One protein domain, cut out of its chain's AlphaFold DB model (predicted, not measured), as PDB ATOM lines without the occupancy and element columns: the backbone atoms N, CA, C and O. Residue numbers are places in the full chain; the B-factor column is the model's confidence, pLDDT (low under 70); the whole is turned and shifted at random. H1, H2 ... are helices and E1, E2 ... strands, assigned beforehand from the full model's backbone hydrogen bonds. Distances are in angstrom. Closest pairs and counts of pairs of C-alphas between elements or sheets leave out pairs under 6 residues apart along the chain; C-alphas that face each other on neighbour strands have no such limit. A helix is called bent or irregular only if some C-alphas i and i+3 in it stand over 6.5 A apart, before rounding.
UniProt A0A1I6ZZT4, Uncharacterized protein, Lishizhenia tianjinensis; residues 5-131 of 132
ATOM      1  N   ASP A   5     -30.275 -19.301 -10.340       86.81
ATOM      2  CA  ASP A   5     -28.876 -19.394  -9.909       86.81
ATOM      3  C   ASP A   5     -28.097 -18.108 -10.244       86.81
ATOM      4  O   ASP A   5     -27.295 -17.637  -9.436       86.81
ATOM      5  N   ASN A   6     -28.388 -17.468 -11.385       89.19
ATOM      6  CA  ASN A   6     -27.768 -16.188 -11.750       89.19
ATOM      7  C   ASN A   6     -28.234 -15.045 -10.837       89.19
ATOM      8  O   ASN A   6     -27.429 -14.190 -10.462       89.19
ATOM      9  N   ILE A   7     -29.521 -15.018 -10.465       91.00
ATOM     10  CA  ILE A   7     -30.051 -14.015  -9.529       91.00
ATOM     11  C   ILE A   7     -29.419 -14.210  -8.148       91.00
ATOM     12  O   ILE A   7     -28.956 -13.244  -7.539       91.00
ATOM     13  N   LEU A   8     -29.361 -15.456  -7.673       91.50
ATOM     14  CA  LEU A   8     -28.764 -15.794  -6.389       91.50
ATOM     15  C   LEU A   8     -27.284 -15.406  -6.358       91.50
ATOM     16  O   LEU A   8     -26.858 -14.723  -5.430       91.50
ATOM     17  N   ALA A   9     -26.513 -15.746  -7.392       91.25
ATOM     18  CA  ALA A   9     -25.109 -15.355  -7.497       91.25
ATOM     19  C   ALA A   9     -24.927 -13.826  -7.456       91.25
ATOM     20  O   ALA A   9     -24.073 -13.316  -6.725       91.25
ATOM     21  N   ALA A  10     -25.766 -13.073  -8.177       91.62
ATOM     22  CA  ALA A  10     -25.749 -11.612  -8.137       91.62
ATOM     23  C   ALA A  10     -26.092 -11.066  -6.739       91.62
ATOM     24  O   ALA A  10     -25.488 -10.090  -6.287       91.62
ATOM     25  N   ARG A  11     -27.025 -11.708  -6.026       91.88
ATOM     26  CA  ARG A  11     -27.404 -11.347  -4.655       91.88
ATOM     27  C   ARG A  11     -26.272 -11.604  -3.664       91.88
ATOM     28  O   ARG A  11     -25.953 -10.710  -2.882       91.88
ATOM     29  N   LEU A  12     -25.635 -12.774  -3.732       93.06
ATOM     30  CA  LEU A  12     -24.482 -13.121  -2.895       93.06
ATOM     31  C   LEU A  12     -23.326 -12.142  -3.112       93.06
ATOM     32  O   LEU A  12     -22.729 -11.677  -2.142       93.06
ATOM     33  N   LYS A  13     -23.068 -11.766  -4.372       93.38
ATOM     34  CA  LYS A  13     -22.080 -10.738  -4.715       93.38
ATOM     35  C   LYS A  13     -22.444  -9.376  -4.122       93.38
ATOM     36  O   LYS A  13     -21.599  -8.751  -3.498       93.38
ATOM     37  N   ARG A  14     -23.693  -8.922  -4.278       92.38
ATOM     38  CA  ARG A  14     -24.163  -7.628  -3.744       92.38
ATOM     39  C   ARG A  14     -24.058  -7.539  -2.218       92.38
ATOM     40  O   ARG A  14     -23.851  -6.451  -1.696       92.38
ATOM     41  N   ASN A  15     -24.214  -8.664  -1.525       92.25
ATOM     42  CA  ASN A  15     -24.137  -8.742  -0.067       92.25
ATOM     43  C   ASN A  15     -22.717  -9.041   0.451       92.25
ATOM     44  O   ASN A  15     -22.576  -9.329   1.635       92.25
ATOM     45  N   ASN A  16     -21.693  -9.036  -0.416       93.69
ATOM     46  CA  ASN A  16     -20.307  -9.414  -0.097       93.69
ATOM     47  C   ASN A  16     -20.189 -10.783   0.601       93.69
ATOM     48  O   ASN A  16     -19.249 -11.047   1.345       93.69
ATOM     49  N   PHE A  17     -21.141 -11.689   0.354       94.25
ATOM     50  CA  PHE A  17     -21.244 -12.950   1.084       94.25
ATOM     51  C   PHE A  17     -19.974 -13.794   0.945       94.25
ATOM     52  O   PHE A  17     -19.451 -14.309   1.930       94.25
ATOM     53  N   LEU A  18     -19.478 -13.927  -0.290       93.56
ATOM     54  CA  LEU A  18     -18.298 -14.736  -0.596       93.56
ATOM     55  C   LEU A  18     -17.035 -14.175   0.067       93.56
ATOM     56  O   LEU A  18     -16.187 -14.947   0.501       93.56
ATOM     57  N   GLU A  19     -16.935 -12.852   0.188       94.38
ATOM     58  CA  GLU A  19     -15.837 -12.186   0.891       94.38
ATOM     59  C   GLU A  19     -15.895 -12.486   2.392       94.38
ATOM     60  O   GLU A  19     -14.905 -12.922   2.983       94.38
ATOM     61  N   TYR A  20     -17.076 -12.349   3.002       93.00
ATOM     62  CA  TYR A  20     -17.245 -12.624   4.426       93.00
ATOM     63  C   TYR A  20     -17.036 -14.102   4.763       93.00
ATOM     64  O   TYR A  20     -16.363 -14.397   5.750       93.00
ATOM     65  N   ALA A  21     -17.529 -15.029   3.936       92.88
ATOM     66  CA  ALA A  21     -17.317 -16.466   4.112       92.88
ATOM     67  C   ALA A  21     -15.841 -16.863   3.890       92.88
ATOM     68  O   ALA A  21     -15.240 -17.555   4.724       92.88
ATOM     69  N   GLY A  22     -15.212 -16.360   2.824       93.31
ATOM     70  CA  GLY A  22     -13.851 -16.715   2.423       93.31
ATOM     71  C   GLY A  22     -13.708 -18.212   2.138       93.31
ATOM     72  O   GLY A  22     -14.585 -18.826   1.534       93.31
ATOM     73  N   GLU A  23     -12.628 -18.820   2.629       93.62
ATOM     74  CA  GLU A  23     -12.329 -20.253   2.450       93.62
ATOM     75  C   GLU A  23     -13.359 -21.211   3.077       93.62
ATOM     76  O   GLU A  23     -13.424 -22.383   2.715       93.62
ATOM     77  N   ASN A  24     -14.209 -20.708   3.976       94.19
ATOM     78  CA  ASN A  24     -15.263 -21.492   4.623       94.19
ATOM     79  C   ASN A  24     -16.496 -21.664   3.729       94.19
ATOM     80  O   ASN A  24     -17.406 -22.413   4.074       94.19
ATOM     81  N   PHE A  25     -16.562 -20.975   2.584       95.12
ATOM     82  CA  PHE A  25     -17.649 -21.151   1.630       95.12
ATOM     83  C   PHE A  25     -17.680 -22.580   1.075       95.12
ATOM     84  O   PHE A  25     -16.647 -23.185   0.774       95.12
ATOM     85  N   ARG A  26     -18.886 -23.118   0.904       94.56
ATOM     86  CA  ARG A  26     -19.134 -24.430   0.309       94.56
ATOM     87  C   ARG A  26     -20.153 -24.282  -0.818       94.56
ATOM     88  O   ARG A  26     -21.303 -23.911  -0.585       94.56
ATOM     89  N   SER A  27     -19.731 -24.575  -2.045       91.75
ATOM     90  CA  SER A  27     -20.628 -24.671  -3.202       91.75
ATOM     91  C   SER A  27     -21.330 -26.032  -3.248       91.75
ATOM     92  O   SER A  27     -20.951 -26.964  -2.527       91.75
ATOM     93  N   LYS A  28     -22.325 -26.165  -4.139       85.81
ATOM     94  CA  LYS A  28     -23.052 -27.420  -4.403       85.81
ATOM     95  C   LYS A  28     -22.116 -28.594  -4.750       85.81
ATOM     96  O   LYS A  28     -22.441 -29.736  -4.452       85.81
ATOM     97  N   ASP A  29     -20.933 -28.311  -5.299       87.00
ATOM     98  CA  ASP A  29     -19.946 -29.328  -5.687       87.00
ATOM     99  C   ASP A  29     -19.087 -29.841  -4.520       87.00
ATOM    100  O   ASP A  29     -18.350 -30.819  -4.667       87.00
ATOM    101  N   SER A  30     -19.159 -29.200  -3.351       90.69
ATOM    102  CA  SER A  30     -18.397 -29.631  -2.179       90.69
ATOM    103  C   SER A  30     -18.866 -31.000  -1.674       90.69
ATOM    104  O   SER A  30     -20.055 -31.320  -1.686       90.69
ATOM    105  N   LYS A  31     -17.922 -31.812  -1.175       89.00
ATOM    106  CA  LYS A  31     -18.218 -33.157  -0.646       89.00
ATOM    107  C   LYS A  31     -19.302 -33.134   0.437       89.00
ATOM    108  O   LYS A  31     -20.165 -34.007   0.431       89.00
ATOM    109  N   LEU A  32     -19.272 -32.132   1.323       88.00
ATOM    110  CA  LEU A  32     -20.287 -31.942   2.358       88.00
ATOM    111  C   LEU A  32     -21.680 -31.797   1.736       88.00
ATOM    112  O   LEU A  32     -22.572 -32.577   2.060       88.00
ATOM    113  N   LEU A  33     -21.873 -30.812   0.851       92.06
ATOM    114  CA  LEU A  33     -23.201 -30.512   0.313       92.06
ATOM    115  C   LEU A  33     -23.722 -31.642  -0.573       92.06
ATOM    116  O   LEU A  33     -24.918 -31.903  -0.540       92.06
ATOM    117  N   ARG A  34     -22.848 -32.358  -1.293       90.69
ATOM    118  CA  ARG A  34     -23.245 -33.557  -2.050       90.69
ATOM    119  C   ARG A  34     -23.781 -34.649  -1.130       90.69
ATOM    120  O   ARG A  34     -24.897 -35.104  -1.341       90.69
ATOM    121  N   ARG A  35     -23.044 -34.998  -0.067       89.44
ATOM    122  CA  ARG A  35     -23.495 -36.006   0.906       89.44
ATOM    123  C   ARG A  35     -24.812 -35.599   1.565       89.44
ATOM    124  O   ARG A  35     -25.707 -36.419   1.700       89.44
ATOM    125  N   ILE A  36     -24.940 -34.339   1.980       90.31
ATOM    126  CA  ILE A  36     -26.179 -33.863   2.609       90.31
ATOM    127  C   ILE A  36     -27.329 -33.887   1.596       90.31
ATOM    128  O   ILE A  36     -28.413 -34.350   1.940       90.31
ATOM    129  N   GLY A  37     -27.076 -33.486   0.348       89.62
ATOM    130  CA  GLY A  37     -28.028 -33.524  -0.765       89.62
ATOM    131  C   GLY A  37     -28.541 -34.924  -1.096       89.62
ATOM    132  O   GLY A  37     -29.694 -35.072  -1.471       89.62
ATOM    133  N   GLU A  38     -27.728 -35.961  -0.897       89.06
ATOM    134  CA  GLU A  38     -28.150 -37.363  -1.044       89.06
ATOM    135  C   GLU A  38     -29.091 -37.826   0.084       89.06
ATOM    136  O   GLU A  38     -29.803 -38.816  -0.070       89.06
ATOM    137  N   THR A  39     -29.114 -37.114   1.214       87.69
ATOM    138  CA  THR A  39     -29.909 -37.460   2.408       87.69
ATOM    139  C   THR A  39     -31.126 -36.561   2.627       87.69
ATOM    140  O   THR A  39     -31.870 -36.758   3.587       87.69
ATOM    141  N   THR A  40     -31.340 -35.562   1.768       86.88
ATOM    142  CA  THR A  40     -32.433 -34.595   1.898       86.88
ATOM    143  C   THR A  40     -33.149 -34.386   0.570       86.88
ATOM    144  O   THR A  40     -32.547 -34.413  -0.493       86.88
ATOM    145  N   ASP A  41     -34.449 -34.133   0.642       90.56
ATOM    146  CA  ASP A  41     -35.295 -33.709  -0.474       90.56
ATOM    147  C   ASP A  41     -35.206 -32.195  -0.750       90.56
ATOM    148  O   ASP A  41     -35.864 -31.674  -1.652       90.56
ATOM    149  N   LEU A  42     -34.409 -31.466   0.034       91.69
ATOM    150  CA  LEU A  42     -34.304 -30.017  -0.047       91.69
ATOM    151  C   LEU A  42     -33.369 -29.563  -1.171       91.69
ATOM    152  O   LEU A  42     -32.257 -30.064  -1.337       91.69
ATOM    153  N   GLU A  43     -33.777 -28.505  -1.874       91.94
ATOM    154  CA  GLU A  43     -32.929 -27.811  -2.844       91.94
ATOM    155  C   GLU A  43     -31.801 -27.050  -2.121       91.94
ATOM    156  O   GLU A  43     -31.994 -25.933  -1.627       91.94
ATOM    157  N   ILE A  44     -30.623 -27.673  -2.033       93.12
ATOM    158  CA  ILE A  44     -29.414 -27.082  -1.448       93.12
ATOM    159  C   ILE A  44     -28.880 -25.969  -2.352       93.12
ATOM    160  O   ILE A  44     -28.670 -26.168  -3.549       93.12
ATOM    161  N   LEU A  45     -28.596 -24.809  -1.760       93.75
ATOM    162  CA  LEU A  45     -28.067 -23.647  -2.471       93.75
ATOM    163  C   LEU A  45     -26.554 -23.515  -2.277       93.75
ATOM    164  O   LEU A  45     -25.802 -23.533  -3.249       93.75
ATOM    165  N   PHE A  46     -26.114 -23.382  -1.027       94.69
ATOM    166  CA  PHE A  46     -24.711 -23.256  -0.626       94.69
ATOM    167  C   PHE A  46     -24.580 -23.491   0.882       94.69
ATOM    168  O   PHE A  46     -25.581 -23.588   1.588       94.69
ATOM    169  N   GLY A  47     -23.357 -23.536   1.398       94.56
ATOM    170  CA  GLY A  47     -23.101 -23.602   2.831       94.56
ATOM    171  C   GLY A  47     -21.868 -22.821   3.251       94.56
ATOM    172  O   GLY A  47     -21.130 -22.278   2.425       94.56
ATOM    173  N   VAL A  48     -21.668 -22.770   4.559       94.50
ATOM    174  CA  VAL A  48     -20.469 -22.263   5.210       94.50
ATOM    175  C   VAL A  48     -20.087 -23.254   6.302       94.50
ATOM    176  O   VAL A  48     -20.943 -23.631   7.097       94.50
ATOM    177  N   GLU A  49     -18.831 -23.683   6.324       93.31
ATOM    178  CA  GLU A  49     -18.321 -24.704   7.245       93.31
ATOM    179  C   GLU A  49     -16.884 -24.355   7.649       93.31
ATOM    180  O   GLU A  49     -16.080 -24.007   6.781       93.31
ATOM    181  N   ASN A  50     -16.578 -24.441   8.944       92.38
ATOM    182  CA  ASN A  50     -15.220 -24.289   9.468       92.38
ATOM    183  C   ASN A  50     -14.412 -25.599   9.377       92.38
ATOM    184  O   ASN A  50     -14.934 -26.652   9.011       92.38
ATOM    185  N   ASP A  51     -13.133 -25.555   9.748       90.56
ATOM    186  CA  ASP A  51     -12.255 -26.738   9.722       90.56
ATOM    187  C   ASP A  51     -12.665 -27.836  10.720       90.56
ATOM    188  O   ASP A  51     -12.281 -28.994  10.561       90.56
ATOM    189  N   SER A  52     -13.482 -27.492  11.720       90.31
ATOM    190  CA  SER A  52     -14.072 -28.434  12.680       90.31
ATOM    191  C   SER A  52     -15.360 -29.091  12.166       90.31
ATOM    192  O   SER A  52     -15.985 -29.856  12.893       90.31
ATOM    193  N   GLY A  53     -15.800 -28.793  10.938       90.56
ATOM    194  CA  GLY A  53     -17.033 -29.348  10.374       90.56
ATOM    195  C   GLY A  53     -18.324 -28.735  10.932       90.56
ATOM    196  O   GLY A  53     -19.400 -29.314  10.762       90.56
ATOM    197  N   GLU A  54     -18.239 -27.582  11.604       92.94
ATOM    198  CA  GLU A  54     -19.390 -26.826  12.102       92.94
ATOM    199  C   GLU A  54     -19.791 -25.710  11.132       92.94
ATOM    200  O   GLU A  54     -18.949 -25.024  10.544       92.94
ATOM    201  N   GLY A  55     -21.094 -25.457  11.019       93.69
ATOM    202  CA  GLY A  55     -21.607 -24.335  10.243       93.69
ATOM    203  C   GLY A  55     -23.061 -24.506   9.833       93.69
ATOM    204  O   GLY A  55     -23.881 -25.022  10.595       93.69
ATOM    205  N   PHE A  56     -23.389 -24.062   8.623       94.38
ATOM    206  CA  PHE A  56     -24.739 -24.162   8.087       94.38
ATOM    207  C   PHE A  56     -24.766 -24.400   6.578       94.38
ATOM    208  O   PHE A  56     -23.856 -24.033   5.837       94.38
ATOM    209  N   ILE A  57     -25.872 -24.965   6.111       95.44
ATOM    210  CA  ILE A  57     -26.219 -25.124   4.703       95.44
ATOM    211  C   ILE A  57     -27.542 -24.401   4.480       95.44
ATOM    212  O   ILE A  57     -28.532 -24.672   5.159       95.44
ATOM    213  N   LEU A  58     -27.562 -23.473   3.531       95.19
ATOM    214  CA  LEU A  58     -28.771 -22.787   3.115       95.19
ATOM    215  C   LEU A  58     -29.455 -23.581   2.002       95.19
ATOM    216  O   LEU A  58     -28.847 -23.917   0.982       95.19
ATOM    217  N   THR A  59     -30.740 -23.846   2.194       94.19
ATOM    218  CA  THR A  59     -31.642 -24.386   1.179       94.19
ATOM    219  C   THR A  59     -32.654 -23.317   0.788       94.19
ATOM    220  O   THR A  59     -32.715 -22.229   1.373       94.19
ATOM    221  N   ARG A  60     -33.477 -23.614  -0.216       91.19
ATOM    222  CA  ARG A  60     -34.498 -22.670  -0.674       91.19
ATOM    223  C   ARG A  60     -35.511 -22.278   0.406       91.19
ATOM    224  O   ARG A  60     -35.954 -21.135   0.425       91.19
ATOM    225  N   THR A  61     -35.849 -23.189   1.314       92.06
ATOM    226  CA  THR A  61     -36.912 -22.992   2.319       92.06
ATOM    227  C   THR A  61     -36.420 -23.086   3.760       92.06
ATOM    228  O   THR A  61     -37.148 -22.750   4.696       92.06
ATOM    229  N   SER A  62     -35.208 -23.584   3.983       94.38
ATOM    230  CA  SER A  62     -34.697 -23.879   5.316       94.38
ATOM    231  C   SER A  62     -33.193 -23.666   5.405       94.38
ATOM    232  O   SER A  62     -32.470 -23.687   4.411       94.38
ATOM    233  N   MET A  63     -32.710 -23.545   6.632       94.88
ATOM    234  CA  MET A  63     -31.298 -23.627   6.953       94.88
ATOM    235  C   MET A  63     -31.044 -24.903   7.752       94.88
ATOM    236  O   MET A  63     -31.762 -25.214   8.705       94.88
ATOM    237  N   LEU A  64     -30.030 -25.654   7.338       95.06
ATOM    238  CA  LEU A  64     -29.555 -26.850   8.019       95.06
ATOM    239  C   LEU A  64     -28.308 -26.477   8.807       95.06
ATOM    240  O   LEU A  64     -27.341 -25.986   8.234       95.06
ATOM    241  N   ILE A  65     -28.325 -26.708  10.108       94.38
ATOM    242  CA  ILE A  65     -27.169 -26.528  10.979       94.38
ATOM    243  C   ILE A  65     -26.378 -27.820  10.946       94.38
ATOM    244  O   ILE A  65     -26.957 -28.897  11.117       94.38
ATOM    245  N   VAL A  66     -25.075 -27.704  10.715       92.75
ATOM    246  CA  VAL A  66     -24.182 -28.850  10.598       92.75
ATOM    247  C   VAL A  66     -23.109 -28.821  11.675       92.75
ATOM    248  O   VAL A  66     -22.606 -27.758  12.039       92.75
ATOM    249  N   SER A  67     -22.796 -29.998  12.197       91.69
ATOM    250  CA  SER A  67     -21.693 -30.262  13.120       91.69
ATOM    251  C   SER A  67     -21.248 -31.699  12.892       91.69
ATOM    252  O   SER A  67     -22.089 -32.548  12.575       91.69
ATOM    253  N   ASP A  68     -19.939 -31.950  12.955       88.56
ATOM    254  CA  ASP A  68     -19.337 -33.241  12.610       88.56
ATOM    255  C   ASP A  68     -19.950 -33.814  11.334       88.56
ATOM    256  O   ASP A  68     -20.398 -34.966  11.267       88.56
ATOM    257  N   HIS A  69     -20.021 -32.962  10.302       80.50
ATOM    258  CA  HIS A  69     -20.427 -33.369   8.964       80.50
ATOM    259  C   HIS A  69     -21.884 -33.880   8.846       80.50
ATOM    260  O   HIS A  69     -22.278 -34.390   7.793       80.50
ATOM    261  N   SER A  70     -22.702 -33.692   9.880       87.94
ATOM    262  CA  SER A  70     -24.082 -34.172   9.966       87.94
ATOM    263  C   SER A  70     -25.049 -33.021  10.225       87.94
ATOM    264  O   SER A  70     -24.677 -32.016  10.827       87.94
ATOM    265  N   VAL A  71     -26.305 -33.152   9.782       93.00
ATOM    266  CA  VAL A  71     -27.348 -32.172  10.122       93.00
ATOM    267  C   VAL A  71     -27.764 -32.381  11.572       93.00
ATOM    268  O   VAL A  71     -28.333 -33.416  11.905       93.00
ATOM    269  N   VAL A  72     -27.525 -31.385  12.421       93.88
ATOM    270  CA  VAL A  72     -27.941 -31.415  13.833       93.88
ATOM    271  C   VAL A  72     -29.279 -30.728  14.061       93.88
ATOM    272  O   VAL A  72     -30.009 -31.072  14.987       93.88
ATOM    273  N   LYS A  73     -29.629 -29.755  13.214       93.62
ATOM    274  CA  LYS A  73     -30.899 -29.033  13.311       93.62
ATOM    275  C   LYS A  73     -31.330 -28.493  11.956       93.62
ATOM    276  O   LYS A  73     -30.502 -28.084  11.150       93.62
ATOM    277  N   LYS A  74     -32.638 -28.444  11.733       94.62
ATOM    278  CA  LYS A  74     -33.270 -27.746  10.611       94.62
ATOM    279  C   LYS A  74     -34.116 -26.611  11.171       94.62
ATOM    280  O   LYS A  74     -34.898 -26.839  12.090       94.62
ATOM    281  N   ILE A  75     -33.970 -25.417  10.609       93.75
ATOM    282  CA  ILE A  75     -34.812 -24.257  10.915       93.75
ATOM    283  C   ILE A  75     -35.407 -23.701   9.625       93.75
ATOM    284  O   ILE A  75     -34.787 -23.777   8.562       93.75
ATOM    285  N   ALA A  76     -36.611 -23.144   9.703       92.88
ATOM    286  CA  ALA A  76     -37.184 -22.426   8.571       92.88
ATOM    287  C   ALA A  76     -36.378 -21.149   8.294       92.88
ATOM    288  O   ALA A  76     -35.874 -20.514   9.222       92.88
ATOM    289  N   ASN A  77     -36.297 -20.735   7.028       90.94
ATOM    290  CA  ASN A  77     -35.627 -19.485   6.649       90.94
ATOM    291  C   ASN A  77     -36.194 -18.277   7.429       90.94
ATOM    292  O   ASN A  77     -35.428 -17.549   8.065       90.94
ATOM    293  N   ALA A  78     -37.525 -18.192   7.550       86.56
ATOM    294  CA  ALA A  78     -38.215 -17.148   8.320       86.56
ATOM    295  C   ALA A  78     -37.836 -17.131   9.805       86.56
ATOM    296  O   ALA A  78     -37.847 -16.087  10.463       86.56
ATOM    297  N   GLU A  79     -37.465 -18.287  10.347       89.88
ATOM    298  CA  GLU A  79     -37.072 -18.407  11.739       89.88
ATOM    299  C   GLU A  79     -35.647 -17.900  11.986       89.88
ATOM    300  O   GLU A  79     -35.378 -17.332  13.044       89.88
ATOM    301  N   PHE A  80     -34.744 -18.016  11.007       88.62
ATOM    302  CA  PHE A  80     -33.352 -17.585  11.154       88.62
ATOM    303  C   PHE A  80     -33.241 -16.109  11.555       88.62
ATOM    304  O   PHE A  80     -32.600 -15.773  12.553       88.62
ATOM    305  N   ASN A  81     -33.922 -15.216  10.831       84.00
ATOM    306  CA  ASN A  81     -33.884 -13.781  11.123       84.00
ATOM    307  C   ASN A  81     -34.483 -13.445  12.498       84.00
ATOM    308  O   ASN A  81     -34.011 -12.520  13.167       84.00
ATOM    309  N   ARG A  82     -35.499 -14.197  12.939       88.88
ATOM    310  CA  ARG A  82     -36.067 -14.071  14.289       88.88
ATOM    311  C   ARG A  82     -35.028 -14.447  15.349       88.88
ATOM    312  O   ARG A  82     -34.799 -13.663  16.266       88.88
ATOM    313  N   LEU A  83     -34.359 -15.589  15.185       87.75
ATOM    314  CA  LEU A  83     -33.350 -16.092  16.124       87.75
ATOM    315  C   LEU A  83     -32.135 -15.165  16.233       87.75
ATOM    316  O   LEU A  83     -31.676 -14.887  17.338       87.75
ATOM    317  N   VAL A  84     -31.668 -14.602  15.115       84.62
ATOM    318  CA  VAL A  84     -30.593 -13.595  15.124       84.62
ATOM    319  C   VAL A  84     -30.975 -12.382  15.978       84.62
ATOM    320  O   VAL A  84     -30.185 -11.932  16.808       84.62
ATOM    321  N   ARG A  85     -32.197 -11.856  15.821       83.19
ATOM    322  CA  ARG A  85     -32.674 -10.716  16.623       83.19
ATOM    323  C   ARG A  85     -32.789 -11.066  18.105       83.19
ATOM    324  O   ARG A  85     -32.473 -10.231  18.953       83.19
ATOM    325  N   GLU A  86     -33.235 -12.276  18.422       85.12
ATOM    326  CA  GLU A  86     -33.343 -12.758  19.799       85.12
ATOM    327  C   GLU A  86     -31.976 -12.923  20.468       85.12
ATOM    328  O   GLU A  86     -31.818 -12.477  21.602       85.12
ATOM    329  N   ASP A  87     -30.978 -13.474  19.775       81.44
ATOM    330  CA  ASP A  87     -29.605 -13.586  20.287       81.44
ATOM    331  C   ASP A  87     -28.992 -12.203  20.566       81.44
ATOM    332  O   ASP A  87     -28.478 -11.957  21.661       81.44
ATOM    333  N   ILE A  88     -29.144 -11.254  19.633       79.12
ATOM    334  CA  ILE A  88     -28.703  -9.861  19.823       79.12
ATOM    335  C   ILE A  88     -29.385  -9.239  21.048       79.12
ATOM    336  O   ILE A  88     -28.733  -8.572  21.857       79.12
ATOM    337  N   ARG A  89     -30.692  -9.471  21.219       82.25
ATOM    338  CA  ARG A  89     -31.452  -8.971  22.371       82.25
ATOM    339  C   ARG A  89     -30.968  -9.591  23.683       82.25
ATOM    340  O   ARG A  89     -30.766  -8.852  24.645       82.25
ATOM    341  N   ARG A  90     -30.747 -10.911  23.728       78.62
ATOM    342  CA  ARG A  90     -30.210 -11.627  24.904       78.62
ATOM    343  C   ARG A  90     -28.839 -11.089  25.316       78.62
ATOM    344  O   ARG A  90     -28.565 -10.965  26.503       78.62
ATOM    345  N   LYS A  91     -28.010 -10.700  24.344       74.81
ATOM    346  CA  LYS A  91     -26.664 -10.140  24.557       74.81
ATOM    347  C   LYS A  91     -26.648  -8.622  24.801       74.81
ATOM    348  O   LYS A  91     -25.595  -7.989  24.707       74.81
ATOM    349  N   GLY A  92     -27.796  -8.014  25.111       73.81
ATOM    350  CA  GLY A  92     -27.887  -6.591  25.451       73.81
ATOM    351  C   GLY A  92     -27.601  -5.652  24.275       73.81
ATOM    352  O   GLY A  92     -27.036  -4.579  24.469       73.81
ATOM    353  N   GLY A  93     -27.934  -6.064  23.048       64.88
ATOM    354  CA  GLY A  93     -27.773  -5.252  21.837       64.88
ATOM    355  C   GLY A  93     -26.351  -5.214  21.274       64.88
ATOM    356  O   GLY A  93     -26.123  -4.595  20.237       64.88
ATOM    357  N   LYS A  94     -25.385  -5.883  21.915       60.84
ATOM    358  CA  LYS A  94     -24.021  -5.993  21.393       60.84
ATOM    359  C   LYS A  94     -23.930  -7.175  20.437       60.84
ATOM    360  O   LYS A  94     -23.989  -8.330  20.858       60.84
ATOM    361  N   GLN A  95     -23.695  -6.884  19.162       60.38
ATOM    362  CA  GLN A  95     -23.155  -7.861  18.224       60.38
ATOM    363  C   GLN A  95     -21.685  -8.078  18.618       60.38
ATOM    364  O   GLN A  95     -20.793  -7.348  18.194       60.38
ATOM    365  N   GLN A  96     -21.421  -9.004  19.546       55.81
ATOM    366  CA  GLN A  96     -20.043  -9.431  19.794       55.81
ATOM    367  C   GLN A  96     -19.462 -10.035  18.507       55.81
ATOM    368  O   GLN A  96     -20.214 -10.381  17.592       55.81
ATOM    369  N   ARG A  97     -18.131 -10.193  18.448       56.88
ATOM    370  CA  ARG A  97     -17.450 -11.086  17.495       56.88
ATOM    371  C   ARG A  97     -17.936 -12.513  17.757       56.88
ATOM    372  O   ARG A  97     -17.289 -13.286  18.449       56.88
ATOM    373  N   ALA A  98     -19.164 -12.796  17.356       56.22
ATOM    374  CA  ALA A  98     -19.816 -14.051  17.615       56.22
ATOM    375  C   ALA A  98     -19.206 -15.038  16.635       56.22
ATOM    376  O   ALA A  98     -19.462 -14.929  15.444       56.22
ATOM    377  N   GLU A  99     -18.398 -15.964  17.145       72.31
ATOM    378  CA  GLU A  99     -18.077 -17.206  16.436       72.31
ATOM    379  C   GLU A  99     -19.309 -18.119  16.362       72.31
ATOM    380  O   GLU A  99     -19.349 -19.042  15.557       72.31
ATOM    381  N   TYR A 100     -20.327 -17.867  17.199       83.81
ATOM    382  CA  TYR A 100     -21.528 -18.688  17.285       83.81
ATOM    383  C   TYR A 100     -22.807 -17.870  17.497       83.81
ATOM    384  O   TYR A 100     -22.879 -16.983  18.356       83.81
ATOM    385  N   LEU A 101     -23.845 -18.239  16.748       84.94
ATOM    386  CA  LEU A 101     -25.233 -17.841  16.947       84.94
ATOM    387  C   LEU A 101     -25.944 -18.927  17.762       84.94
ATOM    388  O   LEU A 101     -25.989 -20.079  17.333       84.94
ATOM    389  N   TYR A 102     -26.523 -18.577  18.910       83.62
ATOM    390  CA  TYR A 102     -27.295 -19.524  19.717       83.62
ATOM    391  C   TYR A 102     -28.736 -19.570  19.217       83.62
ATOM    392  O   TYR A 102     -29.444 -18.564  19.238       83.62
ATOM    393  N   LEU A 103     -29.163 -20.741  18.750       81.75
ATOM    394  CA  LEU A 103     -30.522 -20.968  18.251       81.75
ATOM    395  C   LEU A 103     -31.472 -21.348  19.391       81.75
ATOM    396  O   LEU A 103     -32.656 -21.032  19.352       81.75
ATOM    397  N   ASP A 104     -30.942 -22.008  20.416       81.31
ATOM    398  CA  ASP A 104     -31.602 -22.308  21.685       81.31
ATOM    399  C   ASP A 104     -30.536 -22.471  22.787       81.31
ATOM    400  O   ASP A 104     -29.413 -21.987  22.633       81.31
ATOM    401  N   GLU A 105     -30.887 -23.075  23.923       78.50
ATOM    402  CA  GLU A 105     -29.970 -23.263  25.059       78.50
ATOM    403  C   GLU A 105     -28.839 -24.268  24.777       78.50
ATOM    404  O   GLU A 105     -27.805 -24.219  25.439       78.50
ATOM    405  N   VAL A 106     -29.014 -25.159  23.796       81.75
ATOM    406  CA  VAL A 106     -28.096 -26.274  23.507       81.75
ATOM    407  C   VAL A 106     -27.481 -26.146  22.113       81.75
ATOM    408  O   VAL A 106     -26.308 -26.453  21.907       81.75
ATOM    409  N   THR A 107     -28.258 -25.671  21.142       84.94
ATOM    410  CA  THR A 107     -27.864 -25.616  19.738       84.94
ATOM    411  C   THR A 107     -27.250 -24.268  19.398       84.94
ATOM    412  O   THR A 107     -27.890 -23.216  19.500       84.94
ATOM    413  N   LYS A 108     -26.022 -24.319  18.890       86.31
ATOM    414  CA  LYS A 108     -25.301 -23.176  18.336       86.31
ATOM    415  C   LYS A 108     -24.975 -23.423  16.863       86.31
ATOM    416  O   LYS A 108     -24.726 -24.553  16.458       86.31
ATOM    417  N   CYS A 109     -24.967 -22.364  16.071       88.50
ATOM    418  CA  CYS A 109     -24.492 -22.368  14.695       88.50
ATOM    419  C   CYS A 109     -23.189 -21.587  14.640       88.50
ATOM    420  O   CYS A 109     -23.169 -20.426  15.056       88.50
ATOM    421  N   TRP A 110     -22.126 -22.188  14.113       90.31
ATOM    422  CA  TRP A 110     -20.901 -21.442  13.857       90.31
ATOM    423  C   TRP A 110     -21.146 -20.369  12.792       90.31
ATOM    424  O   TRP A 110     -21.792 -20.614  11.769       90.31
ATOM    425  N   VAL A 111     -20.652 -19.166  13.056       84.38
ATOM    426  CA  VAL A 111     -20.737 -17.997  12.184       84.38
ATOM    427  C   VAL A 111     -19.412 -17.258  12.275       84.38
ATOM    428  O   VAL A 111     -18.996 -16.826  13.339       84.38
ATOM    429  N   LYS A 112     -18.716 -17.122  11.147       84.75
ATOM    430  CA  LYS A 112     -17.350 -16.580  11.121       84.75
ATOM    431  C   LYS A 112     -17.241 -15.154  11.668       84.75
ATOM    432  O   LYS A 112     -16.252 -14.807  12.306       84.75
ATOM    433  N   ASN A 113     -18.208 -14.304  11.327       86.19
ATOM    434  CA  ASN A 113     -18.217 -12.890  11.684       86.19
ATOM    435  C   ASN A 113     -19.640 -12.294  11.581       86.19
ATOM    436  O   ASN A 113     -20.508 -12.878  10.921       86.19
ATOM    437  N   PRO A 114     -19.906 -11.145  12.231       84.12
ATOM    438  CA  PRO A 114     -21.202 -10.467  12.174       84.12
ATOM    439  C   PRO A 114     -21.656 -10.083  10.759       84.12
ATOM    440  O   PRO A 114     -22.853 -10.110  10.457       84.12
ATOM    441  N   GLU A 115     -20.716  -9.744   9.882       89.12
ATOM    442  CA  GLU A 115     -20.974  -9.361   8.497       89.12
ATOM    443  C   GLU A 115     -21.564 -10.529   7.699       89.12
ATOM    444  O   GLU A 115     -22.536 -10.353   6.962       89.12
ATOM    445  N   LEU A 116     -21.058 -11.745   7.922       90.25
ATOM    446  CA  LEU A 116     -21.597 -12.968   7.345       90.25
ATOM    447  C   LEU A 116     -23.032 -13.205   7.816       90.25
ATOM    448  O   LEU A 116     -23.885 -13.508   6.989       90.25
ATOM    449  N   ILE A 117     -23.336 -13.011   9.104       88.88
ATOM    450  CA  ILE A 117     -24.711 -13.145   9.629       88.88
ATOM    451  C   ILE A 117     -25.656 -12.182   8.900       88.88
ATOM    452  O   ILE A 117     -26.741 -12.579   8.473       88.88
ATOM    453  N   SER A 118     -25.233 -10.929   8.716       88.62
ATOM    454  CA  SER A 118     -26.003  -9.922   7.980       88.62
ATOM    455  C   SER A 118     -26.209 -10.323   6.513       88.62
ATOM    456  O   SER A 118     -27.326 -10.270   5.992       88.62
ATOM    457  N   ALA A 119     -25.157 -10.806   5.845       91.81
ATOM    458  CA  ALA A 119     -25.232 -11.275   4.463       91.81
ATOM    459  C   ALA A 119     -26.151 -12.499   4.304       91.81
ATOM    460  O   ALA A 119     -26.919 -12.568   3.339       91.81
ATOM    461  N   VAL A 120     -26.123 -13.436   5.260       91.31
ATOM    462  CA  VAL A 120     -27.049 -14.576   5.328       91.31
ATOM    463  C   VAL A 120     -28.481 -14.073   5.497       91.31
ATOM    464  O   VAL A 120     -29.337 -14.429   4.692       91.31
ATOM    465  N   GLY A 121     -28.739 -13.192   6.469       90.75
ATOM    466  CA  GLY A 121     -30.076 -12.647   6.726       90.75
ATOM    467  C   GLY A 121     -30.675 -11.927   5.513       90.75
ATOM    468  O   GLY A 121     -31.821 -12.170   5.140       90.75
ATOM    469  N   ASN A 122     -29.875 -11.120   4.807       92.00
ATOM    470  CA  ASN A 122     -30.285 -10.448   3.566       92.00
ATOM    471  C   ASN A 122     -30.556 -11.409   2.398       92.00
ATOM    472  O   ASN A 122     -31.304 -11.070   1.469       92.00
ATOM    473  N   THR A 123     -29.913 -12.577   2.407       91.94
ATOM    474  CA  THR A 123     -30.133 -13.640   1.422       91.94
ATOM    475  C   THR A 123     -31.404 -14.413   1.754       91.94
ATOM    476  O   THR A 123     -32.230 -14.605   0.872       91.94
ATOM    477  N   VAL A 124     -31.617 -14.750   3.026       91.50
ATOM    478  CA  VAL A 124     -32.852 -15.358   3.542       91.50
ATOM    479  C   VAL A 124     -34.076 -14.504   3.204       91.50
ATOM    480  O   VAL A 124     -35.008 -15.009   2.586       91.50
ATOM    481  N   LEU A 125     -34.029 -13.193   3.476       90.69
ATOM    482  CA  LEU A 125     -35.110 -12.268   3.109       90.69
ATOM    483  C   LEU A 125     -35.386 -12.261   1.603       90.69
ATOM    484  O   LEU A 125     -36.524 -12.118   1.173       90.69
ATOM    485  N   PHE A 126     -34.350 -12.384   0.773       91.44
ATOM    486  CA  PHE A 126     -34.540 -12.468  -0.673       91.44
ATOM    487  C   PHE A 126     -35.237 -13.772  -1.076       91.44
ATOM    488  O   PHE A 126     -36.150 -13.728  -1.892       91.44
ATOM    489  N   LEU A 127     -34.833 -14.904  -0.494       89.88
ATOM    490  CA  LEU A 127     -35.438 -16.206  -0.779       89.88
ATOM    491  C   LEU A 127     -36.920 -16.241  -0.404       89.88
ATOM    492  O   LEU A 127     -37.716 -16.760  -1.178       89.88
ATOM    493  N   GLU A 128     -37.288 -15.650   0.733       86.88
ATOM    494  CA  GLU A 128     -38.685 -15.531   1.171       86.88
ATOM    495  C   GLU A 128     -39.535 -14.757   0.160       86.88
ATOM    496  O   GLU A 128     -40.552 -15.266  -0.294       86.88
ATOM    497  N   ASN A 129     -39.057 -13.596  -0.297       85.75
ATOM    498  CA  ASN A 129     -39.762 -12.781  -1.294       85.75
ATOM    499  C   ASN A 129     -39.837 -13.423  -2.695       85.75
ATOM    500  O   ASN A 129     -40.536 -12.914  -3.563       85.75
ATOM    501  N   CYS A 130     -39.060 -14.474  -2.973       80.25
ATOM    502  CA  CYS A 130     -39.126 -15.218  -4.238       80.25
ATOM    503  C   CYS A 130     -40.051 -16.441  -4.175       80.25
ATOM    504  O   CYS A 130     -40.216 -17.118  -5.192       80.25
ATOM    505  N   LEU A 131     -40.551 -16.783  -2.987       63.12
ATOM    506  CA  LEU A 131     -41.463 -17.903  -2.758       63.12
ATOM    507  C   LEU A 131     -42.923 -17.454  -2.583       63.12
ATOM    508  O   LEU A 131     -43.804 -18.312  -2.629       63.12
TER     509      LEU A 131
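What this domain is: This is residues 5 to 131 of the 132 residues of an uncharacterized protein of Lishizhenia tianjinensis (UniProt A0A1I6ZZT4). A strongly twisted four-stranded sheet, E1 to E4, stands between H3 on one face and, on the opposite face, H4 with the small hairpin E5 and E6. H5, the longest helix, grazes this sheet; H2 and H4 pack on H5, and H1 lies farther out. The 127 printed residues hold five named helices and six named strands, in the order H1 H2 H3 E1 E2 E3 E4 H4 E5 E6 H5, and the class is mixed. The large sheet runs E1, E2, E3, E4, all antiparallel. The whole is compact and rounded, with a radius of gyration of the C-alphas of 13.6 A and spans of 39 by 31 by 27 A.

Where its parts are: Find C-alpha 5 at (-28.876, -19.394, -9.909); from there H1 runs 14.1 A to residue 14. H2, residues 17 to 24, is irregular: C-alphas 20 and 23 are 9.3 A apart. H3 holds residues 31 to 38. Next come E1, residues 44 to 49, E2, residues 55 to 59, E3, residues 62 to 67, and E4, residues 70 to 76, 17.7 A long. H4, residues 77 to 90, begins at (-35.627, -19.485, 6.649) and is 20.6 A long. E5 is residues 100 to 102 and E6 residues 108 to 110. H5, residues 114 to 129, runs 23.0 A to (-39.762, -12.781, -1.294).

How they stand to each other: Look first at E1 to E4, a meander, each strand the antiparallel neighbour of the one before. Within hydrogen-bond range across the neighbour strands are N 48 and O 56 of E1 and E2, 2.8 A apart, N 57 and O 64 of E2 and E3, 2.8 A apart, and N 65 and O 73 of E3 and E4, 2.8 A apart. H3 is on the sheet at a height of 8.4 A, slantwise to the strands; its closest C-alphas to E1 are Gly 37 and Ile 44, 6.6 A. On the opposite face H4 stands up from the sheet. In the hairpin of E5 and E6, N 101 and O 109 are 2.8 A apart; the closest C-alphas of E2 and E6, Gly 55 and Trp 110, are 4.7 A apart. H5 touches H4, closest at C-alphas 77 and 124, 5.9 A; it touches H2 at Tyr 20 and Leu 116, 5.3 A, a steep tilt of 64 degrees. H1 and H5 only just touch, with 3 pairs of C-alphas within 8 A, closest at Arg 11 and Thr 123, 7.0 A. Every O i to N i+4 pair is within hydrogen-bond range in H1, H3 and H5; H2 has 2 of 4 and H4 8 of 10.

The domain as a whole: The two farthest C-alphas, Glu 38 and Gly 92, are 40.6 A apart. The printed part has no cut, and no link is long. Look for low confidence, pLDDT under 70, at residues 93 to 98 and 131.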